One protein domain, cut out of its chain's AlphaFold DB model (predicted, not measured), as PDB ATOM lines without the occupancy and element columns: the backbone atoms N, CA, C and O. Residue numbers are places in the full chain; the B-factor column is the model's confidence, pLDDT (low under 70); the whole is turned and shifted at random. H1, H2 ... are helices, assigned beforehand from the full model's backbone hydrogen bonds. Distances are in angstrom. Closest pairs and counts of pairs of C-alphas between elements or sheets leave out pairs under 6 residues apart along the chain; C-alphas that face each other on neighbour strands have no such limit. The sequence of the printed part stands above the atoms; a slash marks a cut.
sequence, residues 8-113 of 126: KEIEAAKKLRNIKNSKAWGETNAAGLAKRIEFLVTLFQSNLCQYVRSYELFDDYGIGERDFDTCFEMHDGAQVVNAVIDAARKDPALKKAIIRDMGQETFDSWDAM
ATOM      1  N   LYS A   8     240.030 394.368 329.432       92.69
ATOM      2  CA  LYS A   8     240.630 393.099 329.882       92.69
ATOM      3  C   LYS A   8     241.290 392.316 328.743       92.69
ATOM      4  O   LYS A   8     242.333 391.712 328.958       92.69
ATOM      5  N   GLU A   9     240.699 392.344 327.554       94.94
ATOM      6  CA  GLU A   9     241.238 391.693 326.357       94.94
ATOM      7  C   GLU A   9     242.479 392.433 325.848       94.94
ATOM      8  O   GLU A   9     243.461 391.796 325.488       94.94
ATOM      9  N   ILE A  10     242.493 393.769 325.916       95.69
ATOM     10  CA  ILE A  10     243.680 394.582 325.605       95.69
ATOM     11  C   ILE A  10     244.845 394.224 326.538       95.69
ATOM     12  O   ILE A  10     245.964 393.992 326.080       95.69
ATOM     13  N   GLU A  11     244.601 394.151 327.848       97.06
ATOM     14  CA  GLU A  11     245.644 393.783 328.814       97.06
ATOM     15  C   GLU A  11     246.118 392.335 328.630       97.06
ATOM     16  O   GLU A  11     247.317 392.057 328.717       97.06
ATOM     17  N   ALA A  12     245.213 391.415 328.294       97.56
ATOM     18  CA  ALA A  12     245.580 390.047 327.953       97.56
ATOM     19  C   ALA A  12     246.409 389.972 326.658       97.56
ATOM     20  O   ALA A  12     247.424 389.282 326.640       97.56
ATOM     21  N   ALA A  13     246.059 390.730 325.615       97.62
ATOM     22  CA  ALA A  13     246.825 390.792 324.371       97.62
ATOM     23  C   ALA A  13     248.242 391.337 324.616       97.62
ATOM     24  O   ALA A  13     249.227 390.759 324.158       97.62
ATOM     25  N   LYS A  14     248.388 392.384 325.439       98.06
ATOM     26  CA  LYS A  14     249.710 392.861 325.885       98.06
ATOM     27  C   LYS A  14     250.486 391.783 326.642       98.06
ATOM     28  O   LYS A  14     251.682 391.615 326.409       98.06
ATOM     29  N   LYS A  15     249.826 391.032 327.531       98.38
ATOM     30  CA  LYS A  15     250.460 389.926 328.263       98.38
ATOM     31  C   LYS A  15     250.952 388.834 327.310       98.38
ATOM     32  O   LYS A  15     252.108 388.436 327.414       98.38
ATOM     33  N   LEU A  16     250.123 388.395 326.363       98.38
ATOM     34  CA  LEU A  16     250.496 387.409 325.345       98.38
ATOM     35  C   LEU A  16     251.713 387.879 324.530       98.38
ATOM     36  O   LEU A  16     252.668 387.122 324.356       98.38
ATOM     37  N   ARG A  17     251.745 389.158 324.133       98.25
ATOM     38  CA  ARG A  17     252.886 389.773 323.437       98.25
ATOM     39  C   ARG A  17     254.155 389.715 324.287       98.25
ATOM     40  O   ARG A  17     255.228 389.407 323.775       98.25
ATOM     41  N   ASN A  18     254.049 390.011 325.579       98.38
ATOM     42  CA  ASN A  18     255.190 389.968 326.494       98.38
ATOM     43  C   ASN A  18     255.704 388.539 326.715       98.38
ATOM     44  O   ASN A  18     256.914 388.344 326.816       98.38
ATOM     45  N   ILE A  19     254.814 387.541 326.758       98.19
ATOM     46  CA  ILE A  19     255.196 386.124 326.838       98.19
ATOM     47  C   ILE A  19     255.976 385.717 325.584       98.19
ATOM     48  O   ILE A  19     257.096 385.214 325.708       98.19
ATOM     49  N   LYS A  20     255.433 386.009 324.396       95.88
ATOM     50  CA  LYS A  20     256.071 385.734 323.099       95.88
ATOM     51  C   LYS A  20     257.445 386.395 322.967       95.88
ATOM     52  O   LYS A  20     258.395 385.774 322.514       95.88
ATOM     53  N   ASN A  21     257.569 387.654 323.381       97.25
ATOM     54  CA  ASN A  21     258.829 388.400 323.277       97.25
ATOM     55  C   ASN A  21     259.823 388.080 324.404       97.25
ATOM     56  O   ASN A  21     260.896 388.682 324.477       97.25
ATOM     57  N   SER A  22     259.480 387.166 325.314       97.31
ATOM     58  CA  SER A  22     260.419 386.725 326.337       97.31
ATOM     59  C   SER A  22     261.552 385.911 325.714       97.31
ATOM     60  O   SER A  22     261.361 385.188 324.739       97.31
ATOM     61  N   LYS A  23     262.740 385.969 326.328       95.75
ATOM     62  CA  LYS A  23     263.916 385.214 325.862       95.75
ATOM     63  C   LYS A  23     263.678 383.703 325.766       95.75
ATOM     64  O   LYS A  23     264.377 383.042 325.020       95.75
ATOM     65  N   ALA A  24     262.726 383.169 326.532       96.12
ATOM     66  CA  ALA A  24     262.486 381.735 326.623       96.12
ATOM     67  C   ALA A  24     261.468 381.203 325.598       96.12
ATOM     68  O   ALA A  24     261.353 379.993 325.466       96.12
ATOM     69  N   TRP A  25     260.723 382.056 324.881       95.75
ATOM     70  CA  TRP A  25     259.599 381.628 324.029       95.75
ATOM     71  C   TRP A  25     259.959 380.524 323.021       95.75
ATOM     72  O   TRP A  25     259.265 379.510 322.936       95.75
ATOM     73  N   GLY A  26     261.070 380.705 322.304       92.44
ATOM     74  CA  GLY A  26     261.569 379.766 321.296       92.44
ATOM     75  C   GLY A  26     262.479 378.667 321.843       92.44
ATOM     76  O   GLY A  26     263.081 377.938 321.064       92.44
ATOM     77  N   GLU A  27     262.616 378.540 323.163       95.12
ATOM     78  CA  GLU A  27     263.490 377.533 323.759       95.12
ATOM     79  C   GLU A  27     262.767 376.182 323.878       95.12
ATOM     80  O   GLU A  27     261.587 376.107 324.239       95.12
ATOM     81  N   THR A  28     263.487 375.087 323.636       93.62
ATOM     82  CA  THR A  28     262.991 373.701 323.789       93.62
ATOM     83  C   THR A  28     263.209 373.144 325.203       93.62
ATOM     84  O   THR A  28     263.051 371.953 325.452       93.62
ATOM     85  N   ASN A  29     263.590 374.003 326.151       94.94
ATOM     86  CA  ASN A  29     263.825 373.645 327.548       94.94
ATOM     87  C   ASN A  29     262.594 373.932 328.435       94.94
ATOM     88  O   ASN A  29     261.577 374.463 327.987       94.94
ATOM     89  N   ALA A  30     262.710 373.623 329.730       96.38
ATOM     90  CA  ALA A  30     261.634 373.817 330.704       96.38
ATOM     91  C   ALA A  30     261.141 375.275 330.808       96.38
ATOM     92  O   ALA A  30     259.961 375.503 331.069       96.38
ATOM     93  N   ALA A  31     262.013 376.264 330.589       97.19
ATOM     94  CA  ALA A  31     261.616 377.670 330.624       97.19
ATOM     95  C   ALA A  31     260.725 378.035 329.428       97.19
ATOM     96  O   ALA A  31     259.750 378.769 329.600       97.19
ATOM     97  N   GLY A  32     261.022 377.499 328.239       97.44
ATOM     98  CA  GLY A  32     260.181 377.677 327.056       97.44
ATOM     99  C   GLY A  32     258.838 376.964 327.170       97.44
ATOM    100  O   GLY A  32     257.803 377.580 326.913       97.44
ATOM    101  N   LEU A  33     258.835 375.728 327.682       97.81
ATOM    102  CA  LEU A  33     257.604 374.989 327.994       97.81
ATOM    103  C   LEU A  33     256.688 375.801 328.920       97.81
ATOM    104  O   LEU A  33     255.505 375.987 328.631       97.81
ATOM    105  N   ALA A  34     257.238 376.363 330.003       97.88
ATOM    106  CA  ALA A  34     256.476 377.205 330.925       97.88
ATOM    107  C   ALA A  34     255.837 378.416 330.223       97.88
ATOM    108  O   ALA A  34     254.707 378.785 330.545       97.88
ATOM    109  N   LYS A  35     256.526 379.024 329.247       98.31
ATOM    110  CA  LYS A  35     255.990 380.160 328.483       98.31
ATOM    111  C   LYS A  35     254.881 379.753 327.523       98.31
ATOM    112  O   LYS A  35     253.884 380.467 327.454       98.31
ATOM    113  N   ARG A  36     255.003 378.610 326.846       98.44
ATOM    114  CA  ARG A  36     253.938 378.063 325.986       98.44
ATOM    115  C   ARG A  36     252.680 377.722 326.790       98.44
ATOM    116  O   ARG A  36     251.583 378.108 326.394       98.44
ATOM    117  N   ILE A  37     252.833 377.116 327.970       98.31
ATOM    118  CA  ILE A  37     251.711 376.858 328.891       98.31
ATOM    119  C   ILE A  37     251.065 378.175 329.345       98.31
ATOM    120  O   ILE A  37     249.847 378.331 329.260       98.31
ATOM    121  N   GLU A  38     251.868 379.141 329.807       98.38
ATOM    122  CA  GLU A  38     251.372 380.448 330.263       98.38
ATOM    123  C   GLU A  38     250.601 381.181 329.153       98.38
ATOM    124  O   GLU A  38     249.550 381.781 329.416       98.38
ATOM    125  N   PHE A  39     251.111 381.114 327.920       98.44
ATOM    126  CA  PHE A  39     250.478 381.688 326.741       98.44
ATOM    127  C   PHE A  39     249.112 381.052 326.491       98.44
ATOM    128  O   PHE A  39     248.113 381.768 326.446       98.44
ATOM    129  N   LEU A  40     249.045 379.721 326.399       97.81
ATOM    130  CA  LEU A  40     247.816 379.016 326.040       97.81
ATOM    131  C   LEU A  40     246.721 379.169 327.109       97.81
ATOM    132  O   LEU A  40     245.565 379.437 326.782       97.81
ATOM    133  N   VAL A  41     247.082 379.098 328.396       98.06
ATOM    134  CA  VAL A  41     246.136 379.349 329.500       98.06
ATOM    135  C   VAL A  41     245.607 380.784 329.450       98.06
ATOM    136  O   VAL A  41     244.396 380.999 329.540       98.06
ATOM    137  N   THR A  42     246.495 381.769 329.258       98.00
ATOM    138  CA  THR A  42     246.098 383.181 329.144       98.00
ATOM    139  C   THR A  42     245.173 383.391 327.943       98.00
ATOM    140  O   THR A  42     244.171 384.096 328.061       98.00
ATOM    141  N   LEU A  43     245.475 382.764 326.804       97.81
ATOM    142  CA  LEU A  43     244.703 382.864 325.568       97.81
ATOM    143  C   LEU A  43     243.257 382.385 325.756       97.81
ATOM    144  O   LEU A  43     242.321 383.123 325.440       97.81
ATOM    145  N   PHE A  44     243.069 381.191 326.324       97.56
ATOM    146  CA  PHE A  44     241.737 380.633 326.560       97.56
ATOM    147  C   PHE A  44     240.938 381.474 327.566       97.56
ATOM    148  O   PHE A  44     239.802 381.876 327.285       97.56
ATOM    149  N   GLN A  45     241.537 381.809 328.715       96.12
ATOM    150  CA  GLN A  45     240.866 382.584 329.770       96.12
ATOM    151  C   GLN A  45     240.453 383.992 329.322       96.12
ATOM    152  O   GLN A  45     239.504 384.553 329.867       96.12
ATOM    153  N   SER A  46     241.147 384.566 328.337       95.81
ATOM    154  CA  SER A  46     240.901 385.930 327.858       95.81
ATOM    155  C   SER A  46     239.976 386.030 326.647       95.81
ATOM    156  O   SER A  46     239.749 387.140 326.184       95.81
ATOM    157  N   ASN A  47     239.410 384.918 326.157       92.56
ATOM    158  CA  ASN A  47     238.549 384.915 324.962       92.56
ATOM    159  C   ASN A  47     239.263 385.428 323.694       92.56
ATOM    160  O   ASN A  47     238.630 385.947 322.779       92.56
ATOM    161  N   LEU A  48     240.590 385.274 323.631       96.56
ATOM    162  CA  LEU A  48     241.408 385.801 322.537       96.56
ATOM    163  C   LEU A  48     241.747 384.762 321.455       96.56
ATOM    164  O   LEU A  48     242.336 385.123 320.440       96.56
ATOM    165  N   CYS A  49     241.376 383.487 321.634       96.19
ATOM    166  CA  CYS A  49     241.771 382.402 320.727       96.19
ATOM    167  C   CYS A  49     241.362 382.664 319.270       96.19
ATOM    168  O   CYS A  49     242.203 382.589 318.375       96.19
ATOM    169  N   GLN A  50     240.104 383.048 319.030       94.31
ATOM    170  CA  GLN A  50     239.635 383.360 317.678       94.31
ATOM    171  C   GLN A  50     240.425 384.517 317.055       94.31
ATOM    172  O   GLN A  50     240.856 384.393 315.915       94.31
ATOM    173  N   TYR A  51     240.671 385.592 317.810       95.19
ATOM    174  CA  TYR A  51     241.416 386.764 317.341       95.19
ATOM    175  C   TYR A  51     242.870 386.438 316.981       95.19
ATOM    176  O   TYR A  51     243.416 386.988 316.027       95.19
ATOM    177  N   VAL A  52     243.509 385.536 317.731       96.50
ATOM    178  CA  VAL A  52     244.854 385.042 317.405       96.50
ATOM    179  C   VAL A  52     244.822 384.208 316.126       96.50
ATOM    180  O   VAL A  52     245.632 384.438 315.231       96.50
ATOM    181  N   ARG A  53     243.864 383.282 316.003       94.69
ATOM    182  CA  ARG A  53     243.743 382.384 314.842       94.69
ATOM    183  C   ARG A  53     243.315 383.099 313.558       94.69
ATOM    184  O   ARG A  53     243.679 382.659 312.477       94.69
ATOM    185  N   SER A  54     242.587 384.214 313.652       94.38
ATOM    186  CA  SER A  54     242.229 385.063 312.506       94.38
ATOM    187  C   SER A  54     243.234 386.188 312.226       94.38
ATOM    188  O   SER A  54     242.981 387.010 311.349       94.38
ATOM    189  N   TYR A  55     244.368 386.227 312.941       94.44
ATOM    190  CA  TYR A  55     245.402 387.271 312.852       94.44
ATOM    191  C   TYR A  55     244.924 388.696 313.187       94.44
ATOM    192  O   TYR A  55     245.634 389.666 312.933       94.44
ATOM    193  N   GLU A  56     243.768 388.854 313.828       95.00
ATOM    194  CA  GLU A  56     243.230 390.169 314.189       95.00
ATOM    195  C   GLU A  56     244.080 390.909 315.236       95.00
ATOM    196  O   GLU A  56     244.019 392.133 315.309       95.00
ATOM    197  N   LEU A  57     244.903 390.203 316.023       95.75
ATOM    198  CA  LEU A  57     245.837 390.822 316.980       95.75
ATOM    199  C   LEU A  57     247.221 391.128 316.385       95.75
ATOM    200  O   LEU A  57     248.089 391.640 317.100       95.75
ATOM    201  N   PHE A  58     247.464 390.795 315.117       95.56
ATOM    202  CA  PHE A  58     248.817 390.797 314.572       95.56
ATOM    203  C   PHE A  58     249.389 392.208 314.419       95.56
ATOM    204  O   PHE A  58     250.490 392.461 314.900       95.56
ATOM    205  N   ASP A  59     248.643 393.142 313.832       94.00
ATOM    206  CA  ASP A  59     249.158 394.491 313.562       94.00
ATOM    207  C   ASP A  59     249.451 395.274 314.857       94.00
ATOM    208  O   ASP A  59     250.502 395.904 314.988       94.00
ATOM    209  N   ASP A  60     248.560 395.184 315.848       94.38
ATOM    210  CA  ASP A  60     248.658 395.970 317.086       94.38
ATOM    211  C   ASP A  60     249.533 395.304 318.165       94.38
ATOM    212  O   ASP A  60     250.194 395.980 318.966       94.38
ATOM    213  N   TYR A  61     249.549 393.968 318.217       96.19
ATOM    214  CA  TYR A  61     250.202 393.211 319.291       96.19
ATOM    215  C   TYR A  61     251.282 392.246 318.800       96.19
ATOM    216  O   TYR A  61     252.043 391.731 319.623       96.19
ATOM    217  N   GLY A  62     251.404 392.022 317.492       96.31
ATOM    218  CA  GLY A  62     252.375 391.095 316.916       96.31
ATOM    219  C   GLY A  62     252.084 389.636 317.252       96.31
ATOM    220  O   GLY A  62     253.027 388.850 317.309       96.31
ATOM    221  N   ILE A  63     250.827 389.277 317.533       97.06
ATOM    222  CA  ILE A  63     250.409 387.914 317.892       97.06
ATOM    223  C   ILE A  63     249.507 387.366 316.789       97.06
ATOM    224  O   ILE A  63     248.559 388.036 316.388       97.06
ATOM    225  N   GLY A  64     249.772 386.146 316.328       96.75
ATOM    226  CA  GLY A  64     248.954 385.479 315.315       96.75
ATOM    227  C   GLY A  64     248.948 383.962 315.459       96.75
ATOM    228  O   GLY A  64     249.523 383.411 316.395       96.75
ATOM    229  N   GLU A  65     248.312 383.281 314.510       96.75
ATOM    230  CA  GLU A  65     248.112 381.825 314.535       96.75
ATOM    231  C   GLU A  65     249.426 381.044 314.693       96.75
ATOM    232  O   GLU A  65     249.483 380.105 315.474       96.75
ATOM    233  N   ARG A  66     250.526 381.503 314.084       96.56
ATOM    234  CA  ARG A  66     251.853 380.882 314.260       96.56
ATOM    235  C   ARG A  66     252.310 380.805 315.718       96.56
ATOM    236  O   ARG A  66     253.043 379.891 316.083       96.56
ATOM    237  N   ASP A  67     251.898 381.753 316.556       97.19
ATOM    238  CA  ASP A  67     252.225 381.738 317.985       97.19
ATOM    239  C   ASP A  67     251.386 380.703 318.743       97.19
ATOM    240  O   ASP A  67     251.861 380.091 319.701       97.19
ATOM    241  N   PHE A  68     250.153 380.471 318.284       97.31
ATOM    242  CA  PHE A  68     249.333 379.361 318.751       97.31
ATOM    243  C   PHE A  68     249.952 378.018 318.338       97.31
ATOM    244  O   PHE A  68     250.157 377.170 319.201       97.31
ATOM    245  N   ASP A  69     250.353 377.858 317.074       96.69
ATOM    246  CA  ASP A  69     250.997 376.633 316.574       96.69
ATOM    247  C   ASP A  69     252.316 376.338 317.303       96.69
ATOM    248  O   ASP A  69     252.584 375.200 317.691       96.69
ATOM    249  N   THR A  70     253.097 377.380 317.613       96.56
ATOM    250  CA  THR A  70     254.340 377.266 318.398       96.56
ATOM    251  C   THR A  70     254.106 376.581 319.751       96.56
ATOM    252  O   THR A  70     255.001 375.908 320.261       96.56
ATOM    253  N   CYS A  71     252.907 376.686 320.337       96.94
ATOM    254  CA  CYS A  71     252.581 375.993 321.586       96.94
ATOM    255  C   CYS A  71     252.557 374.460 321.445       96.94
ATOM    256  O   CYS A  71     252.634 373.763 322.453       96.94
ATOM    257  N   PHE A  72     252.469 373.934 320.223       95.56
ATOM    258  CA  PHE A  72     252.392 372.502 319.934       95.56
ATOM    259  C   PHE A  72     253.587 371.987 319.115       95.56
ATOM    260  O   PHE A  72     253.936 370.811 319.223       95.56
ATOM    261  N   GLU A  73     254.245 372.850 318.334       94.06
ATOM    262  CA  GLU A  73     255.302 372.478 317.379       94.06
ATOM    263  C   GLU A  73     256.723 372.418 317.977       94.06
ATOM    264  O   GLU A  73     257.651 371.945 317.326       94.06
ATOM    265  N   MET A  74     256.914 372.823 319.236       93.69
ATOM    266  CA  MET A  74     258.235 372.904 319.889       93.69
ATOM    267  C   MET A  74     258.724 371.581 320.511       93.69
ATOM    268  O   MET A  74     259.544 371.582 321.430       93.69
ATOM    269  N   HIS A  75     258.230 370.445 320.004       91.00
ATOM    270  CA  HIS A  75     258.482 369.082 320.506       91.00
ATOM    271  C   HIS A  75     258.043 368.814 321.953       91.00
ATOM    272  O   HIS A  75     258.363 367.766 322.507       91.00
ATOM    273  N   ASP A  76     257.266 369.718 322.545       92.88
ATOM    274  CA  ASP A  76     256.727 369.594 323.898       92.88
ATOM    275  C   ASP A  76     255.205 369.793 323.969       92.88
ATOM    276  O   ASP A  76     254.638 369.952 325.052       92.88
ATOM    277  N   GLY A  77     254.519 369.733 322.822       94.50
ATOM    278  CA  GLY A  77     253.073 369.945 322.736       94.50
ATOM    279  C   GLY A  77     252.260 369.015 323.642       94.50
ATOM    280  O   GLY A  77     251.273 369.445 324.234       94.50
ATOM    281  N   ALA A  78     252.705 367.769 323.843       95.06
ATOM    282  CA  ALA A  78     252.069 366.849 324.787       95.06
ATOM    283  C   ALA A  78     252.149 367.356 326.239       95.06
ATOM    284  O   ALA A  78     251.169 367.290 326.976       95.06
ATOM    285  N   GLN A  79     253.292 367.915 326.654       96.12
ATOM    286  CA  GLN A  79     253.443 368.497 327.990       96.12
ATOM    287  C   GLN A  79     252.612 369.775 328.147       96.12
ATOM    288  O   GLN A  79     252.049 370.000 329.221       96.12
ATOM    289  N   VAL A  80     252.492 370.579 327.085       97.12
ATOM    290  CA  VAL A  80     251.617 371.759 327.070       97.12
ATOM    291  C   VAL A  80     250.158 371.351 327.268       97.12
ATOM    292  O   VAL A  80     249.501 371.878 328.166       97.12
ATOM    293  N   VAL A  81     249.666 370.378 326.491       97.12
ATOM    294  CA  VAL A  81     248.296 369.854 326.620       97.12
ATOM    295  C   VAL A  81     248.051 369.311 328.024       97.12
ATOM    296  O   VAL A  81     247.084 369.726 328.662       97.12
ATOM    297  N   ASN A  82     248.955 368.473 328.543       96.19
ATOM    298  CA  ASN A  82     248.812 367.891 329.878       96.19
ATOM    299  C   ASN A  82     248.670 368.970 330.961       96.19
ATOM    300  O   ASN A  82     247.757 368.919 331.784       96.19
ATOM    301  N   ALA A  83     249.531 369.991 330.935       96.31
ATOM    302  CA  ALA A  83     249.491 371.075 331.911       96.31
ATOM    303  C   ALA A  83     248.218 371.933 331.796       96.31
ATOM    304  O   ALA A  83     247.654 372.355 332.809       96.31
ATOM    305  N   VAL A  84     247.748 372.185 330.572       97.19
ATOM    306  CA  VAL A  84     246.532 372.971 330.308       97.19
ATOM    307  C   VAL A  84     245.281 372.212 330.751       97.19
ATOM    308  O   VAL A  84     244.403 372.804 331.380       97.19
ATOM    309  N   ILE A  85     245.215 370.905 330.500       97.56
ATOM    310  CA  ILE A  85     244.131 370.045 330.986       97.56
ATOM    311  C   ILE A  85     244.147 369.953 332.511       97.56
ATOM    312  O   ILE A  85     243.101 370.118 333.140       97.56
ATOM    313  N   ASP A  86     245.310 369.772 333.138       95.75
ATOM    314  CA  ASP A  86     245.411 369.747 334.599       95.75
ATOM    315  C   ASP A  86     244.989 371.072 335.243       95.75
ATOM    316  O   ASP A  86     244.377 371.076 336.318       95.75
ATOM    317  N   ALA A  87     245.262 372.205 334.589       96.19
ATOM    318  CA  ALA A  87     244.725 373.497 334.996       96.19
ATOM    319  C   ALA A  87     243.194 373.546 334.829       96.19
ATOM    320  O   ALA A  87     242.487 373.951 335.752       96.19
ATOM    321  N   ALA A  88     242.658 373.070 333.702       96.94
ATOM    322  CA  ALA A  88     241.222 373.062 333.416       96.94
ATOM    323  C   ALA A  88     240.413 372.132 334.339       96.94
ATOM    324  O   ALA A  88     239.264 372.427 334.666       96.94
ATOM    325  N   ARG A  89     241.007 371.030 334.815       94.25
ATOM    326  CA  ARG A  89     240.409 370.144 335.833       94.25
ATOM    327  C   ARG A  89     240.181 370.870 337.166       94.25
ATOM    328  O   ARG A  89     239.254 370.526 337.895       94.25
ATOM    329  N   LYS A  90     241.009 371.874 337.475       94.88
ATOM    330  CA  LYS A  90     240.948 372.685 338.706       94.88
ATOM    331  C   LYS A  90     240.172 373.992 338.519       94.88
ATOM    332  O   LYS A  90     239.696 374.557 339.499       94.88
ATOM    333  N   ASP A  91     240.033 374.457 337.279       96.69
ATOM    334  CA  ASP A  91     239.347 375.694 336.908       96.69
ATOM    335  C   ASP A  91     238.216 375.423 335.888       96.69
ATOM    336  O   ASP A  91     238.456 375.342 334.675       96.69
ATOM    337  N   PRO A  92     236.950 375.342 336.348       96.69
ATOM    338  CA  PRO A  92     235.797 375.152 335.471       96.69
ATOM    339  C   PRO A  92     235.617 376.246 334.410       96.69
ATOM    340  O   PRO A  92     234.999 375.983 333.374       96.69
ATOM    341  N   ALA A  93     236.109 377.468 334.646       96.75
ATOM    342  CA  ALA A  93     236.030 378.547 333.667       96.75
ATOM    343  C   ALA A  93     237.012 378.306 332.514       96.75
ATOM    344  O   ALA A  93     236.620 378.429 331.352       96.75
ATOM    345  N   LEU A  94     238.241 377.875 332.817       97.38
ATOM    346  CA  LEU A  94     239.217 377.471 331.802       97.38
ATOM    347  C   LEU A  94     238.719 376.269 330.988       97.38
ATOM    348  O   LEU A  94     238.784 376.309 329.762       97.38
ATOM    349  N   LYS A  95     238.136 375.245 331.630       98.06
ATOM    350  CA  LYS A  95     237.512 374.118 330.910       98.06
ATOM    351  C   LYS A  95     236.477 374.598 329.888       98.06
ATOM    352  O   LYS A  95     236.521 374.201 328.727       98.06
ATOM    353  N   LYS A  96     235.555 375.472 330.307       98.25
ATOM    354  CA  LYS A  96     234.536 376.040 329.408       98.25
ATOM    355  C   LYS A  96     235.157 376.850 328.270       98.25
ATOM    356  O   LYS A  96     234.667 376.766 327.150       98.25
ATOM    357  N   ALA A  97     236.219 377.604 328.543       97.69
ATOM    358  CA  ALA A  97     236.923 378.378 327.527       97.69
ATOM    359  C   ALA A  97     237.601 377.488 326.473       97.69
ATOM    360  O   ALA A  97     237.474 377.761 325.283       97.69
ATOM    361  N   ILE A  98     238.245 376.391 326.885       97.75
ATOM    362  CA  ILE A  98     238.837 375.425 325.948       97.75
ATOM    363  C   ILE A  98     237.745 374.788 325.085       97.75
ATOM    364  O   ILE A  98     237.886 374.746 323.869       97.75
ATOM    365  N   ILE A  99     236.632 374.343 325.679       98.12
ATOM    366  CA  ILE A  99     235.517 373.746 324.923       98.12
ATOM    367  C   ILE A  99     234.921 374.749 323.928       98.12
ATOM    368  O   ILE A  99     234.623 374.375 322.797       98.12
ATOM    369  N   ARG A 100     234.775 376.022 324.320       96.62
ATOM    370  CA  ARG A 100     234.324 377.100 323.425       96.62
ATOM    371  C   ARG A 100     235.247 377.243 322.210       96.62
ATOM    372  O   ARG A 100     234.746 377.368 321.100       96.62
ATOM    373  N   ASP A 101     236.561 377.238 322.424       96.50
ATOM    374  CA  ASP A 101     237.541 377.598 321.390       96.50
ATOM    375  C   ASP A 101     238.030 376.411 320.546       96.50
ATOM    376  O   ASP A 101     238.393 376.585 319.381       96.50
ATOM    377  N   MET A 102     238.055 375.212 321.129       96.25
ATOM    378  CA  MET A 102     238.616 373.995 320.530       96.25
ATOM    379  C   MET A 102     237.564 372.913 320.261       96.25
ATOM    380  O   MET A 102     237.839 371.970 319.519       96.25
ATOM    381  N   GLY A 103     236.373 373.033 320.850       97.62
ATOM    382  CA  GLY A 103     235.309 372.032 320.788       97.62
ATOM    383  C   GLY A 103     235.386 370.973 321.893       97.62
ATOM    384  O   GLY A 103     236.441 370.711 322.476       97.62
ATOM    385  N   GLN A 104     234.236 370.350 322.172       98.00
ATOM    386  CA  GLN A 104     234.097 369.300 323.189       98.00
ATOM    387  C   GLN A 104     234.958 368.072 322.863       98.00
ATOM    388  O   GLN A 104     235.672 367.589 323.733       98.00
ATOM    389  N   GLU A 105     234.959 367.625 321.604       98.12
ATOM    390  CA  GLU A 105     235.727 366.451 321.162       98.12
ATOM    391  C   GLU A 105     237.237 366.628 321.369       98.12
ATOM    392  O   GLU A 105     237.915 365.711 321.834       98.12
ATOM    393  N   THR A 106     237.766 367.823 321.085       97.00
ATOM    394  CA  THR A 106     239.180 368.139 321.324       97.00
ATOM    395  C   THR A 106     239.501 368.103 322.812       97.00
ATOM    396  O   THR A 106     240.504 367.510 323.202       97.00
ATOM    397  N   PHE A 107     238.643 368.701 323.648       97.81
ATOM    398  CA  PHE A 107     238.824 368.658 325.096       97.81
ATOM    399  C   PHE A 107     238.827 367.215 325.612       97.81
ATOM    400  O   PHE A 107     239.717 366.852 326.374       97.81
ATOM    401  N   ASP A 108     237.872 366.391 325.180       97.38
ATOM    402  CA  ASP A 108     237.753 365.000 325.627       97.38
ATOM    403  C   ASP A 108     238.959 364.159 325.187       97.38
ATOM    404  O   ASP A 108     239.492 363.379 325.974       97.38
ATOM    405  N   SER A 109     239.440 364.362 323.955       97.25
ATOM    406  CA  SER A 109     240.657 363.723 323.441       97.25
ATOM    407  C   SER A 109     241.892 364.112 324.260       97.25
ATOM    408  O   SER A 109     242.644 363.247 324.716       97.25
ATOM    409  N   TRP A 110     242.076 365.408 324.522       96.94
ATOM    410  CA  TRP A 110     243.181 365.911 325.339       96.94
ATOM    411  C   TRP A 110     243.106 365.414 326.788       96.94
ATOM    412  O   TRP A 110     244.123 365.006 327.350       96.94
ATOM    413  N   ASP A 111     241.914 365.398 327.391       96.19
ATOM    414  CA  ASP A 111     241.703 364.913 328.757       96.19
ATOM    415  C   ASP A 111     241.967 363.410 328.889       96.19
ATOM    416  O   ASP A 111     242.565 362.980 329.876       96.19
ATOM    417  N   ALA A 112     241.593 362.619 327.879       94.56
ATOM    418  CA  ALA A 112     241.860 361.183 327.837       94.56
ATOM    419  C   ALA A 112     243.357 360.853 327.712       94.56
ATOM    420  O   ALA A 112     243.808 359.857 328.276       94.56
ATOM    421  N   MET A 113     244.129 361.678 326.997       90.38
ATOM    422  CA  MET A 113     245.581 361.506 326.842       90.38
ATOM    423  C   MET A 113     246.390 362.063 328.020       90.38
ATOM    424  O   MET A 113     247.555 361.703 328.181       90.38
TER     425      MET A 113
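What this domain is: This is residues 8 to 113 of the 126 residues of an uncharacterized protein of Crocinitomicaceae bacterium (UniProt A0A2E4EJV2). What is the overall shape? Helices gather round H2, which runs through the middle: H1 folds back along one side of it as a helical hairpin, H5 and H6 cross it, and H7 lies across it near its last residues. H8 packs on H6 on the side away from H2, while the short H4 lies near H1 at the other end of the longest axis. What is it made of? The printed part has 106 residues with eight named helices, H1 to H8 in chain order, and no named strand: the class is all helix, with mostly crossed packing. It is compact, with a radius of gyration of the C-alphas of 12.9 A, and spans 35 by 29 by 20 A.

How they stand to each other: What stands beside the first helix? H1, residues 8 to 20, and H2, residues 30 to 45, touch as a hairpin at a shallow tilt of 17 degrees, opposite ways; their closest C-alphas, of Leu 16 and Phe 39, are 5.9 A apart. With residues 13 to 17 alone, H1 only just touches H4, residues 58 to 61, with 3 pairs of C-alphas within 8 A, the closest those of Arg 17 and Tyr 61 at 6.0 A. What else touches H2? With residues 36 to 40 alone it touches H5, residues 65 to 73, at a steep tilt of 48 degrees, opposite ways, the closest C-alphas being Arg 36 and Cys 71, 5.0 A apart. H6, residues 77 to 90, touches it with residues 79 to 84 alone at a steep tilt of 49 degrees, the same way, C-alphas 37 and 80 being closest at 5.4 A. With residues 41 to 45 alone it touches H7, residues 92 to 102, about perpendicular at 89 degrees, C-alphas 44 and 97 being closest at 5.4 A. Where are the remaining helices? H3, residues 49 to 53, touches H5, the closest C-alphas, of Arg 53 and Glu 65, being 4.4 A apart. H8, residues 104 to 113, touches residues 81 to 85 of H6 alone, about perpendicular at 73 degrees, C-alphas 85 and 111 being closest at 6.1 A. How do the backbones run? Every O i to N i+4 pair is within hydrogen-bond range in H1, H2, H3, H7 and H8; the counts are 3 of 5 in H5 and 9 of 10 in H6, and H4 is too short for such a pair.

Where its parts are: Where are the two ends? H1 begins at C-alpha 8, (240.630, 393.099, 329.882), and H8 ends at C-alpha 113, (245.581, 361.506, 326.842). How long are the helices? From first to last C-alpha, H2 measures 22.6 A, H6 20.2 A, H1 18.4 A, H7 15.2 A, H8 14.4 A and H5 12.1 A.

The domain as a whole: How large is it? The two C-alphas farthest apart, of Asp 60 and Ala 112, are 37.0 A apart. Is it continuous and confident? The printed part has no cut, no link is long, and with a mean pLDDT of 96.4 no printed residue is under 70.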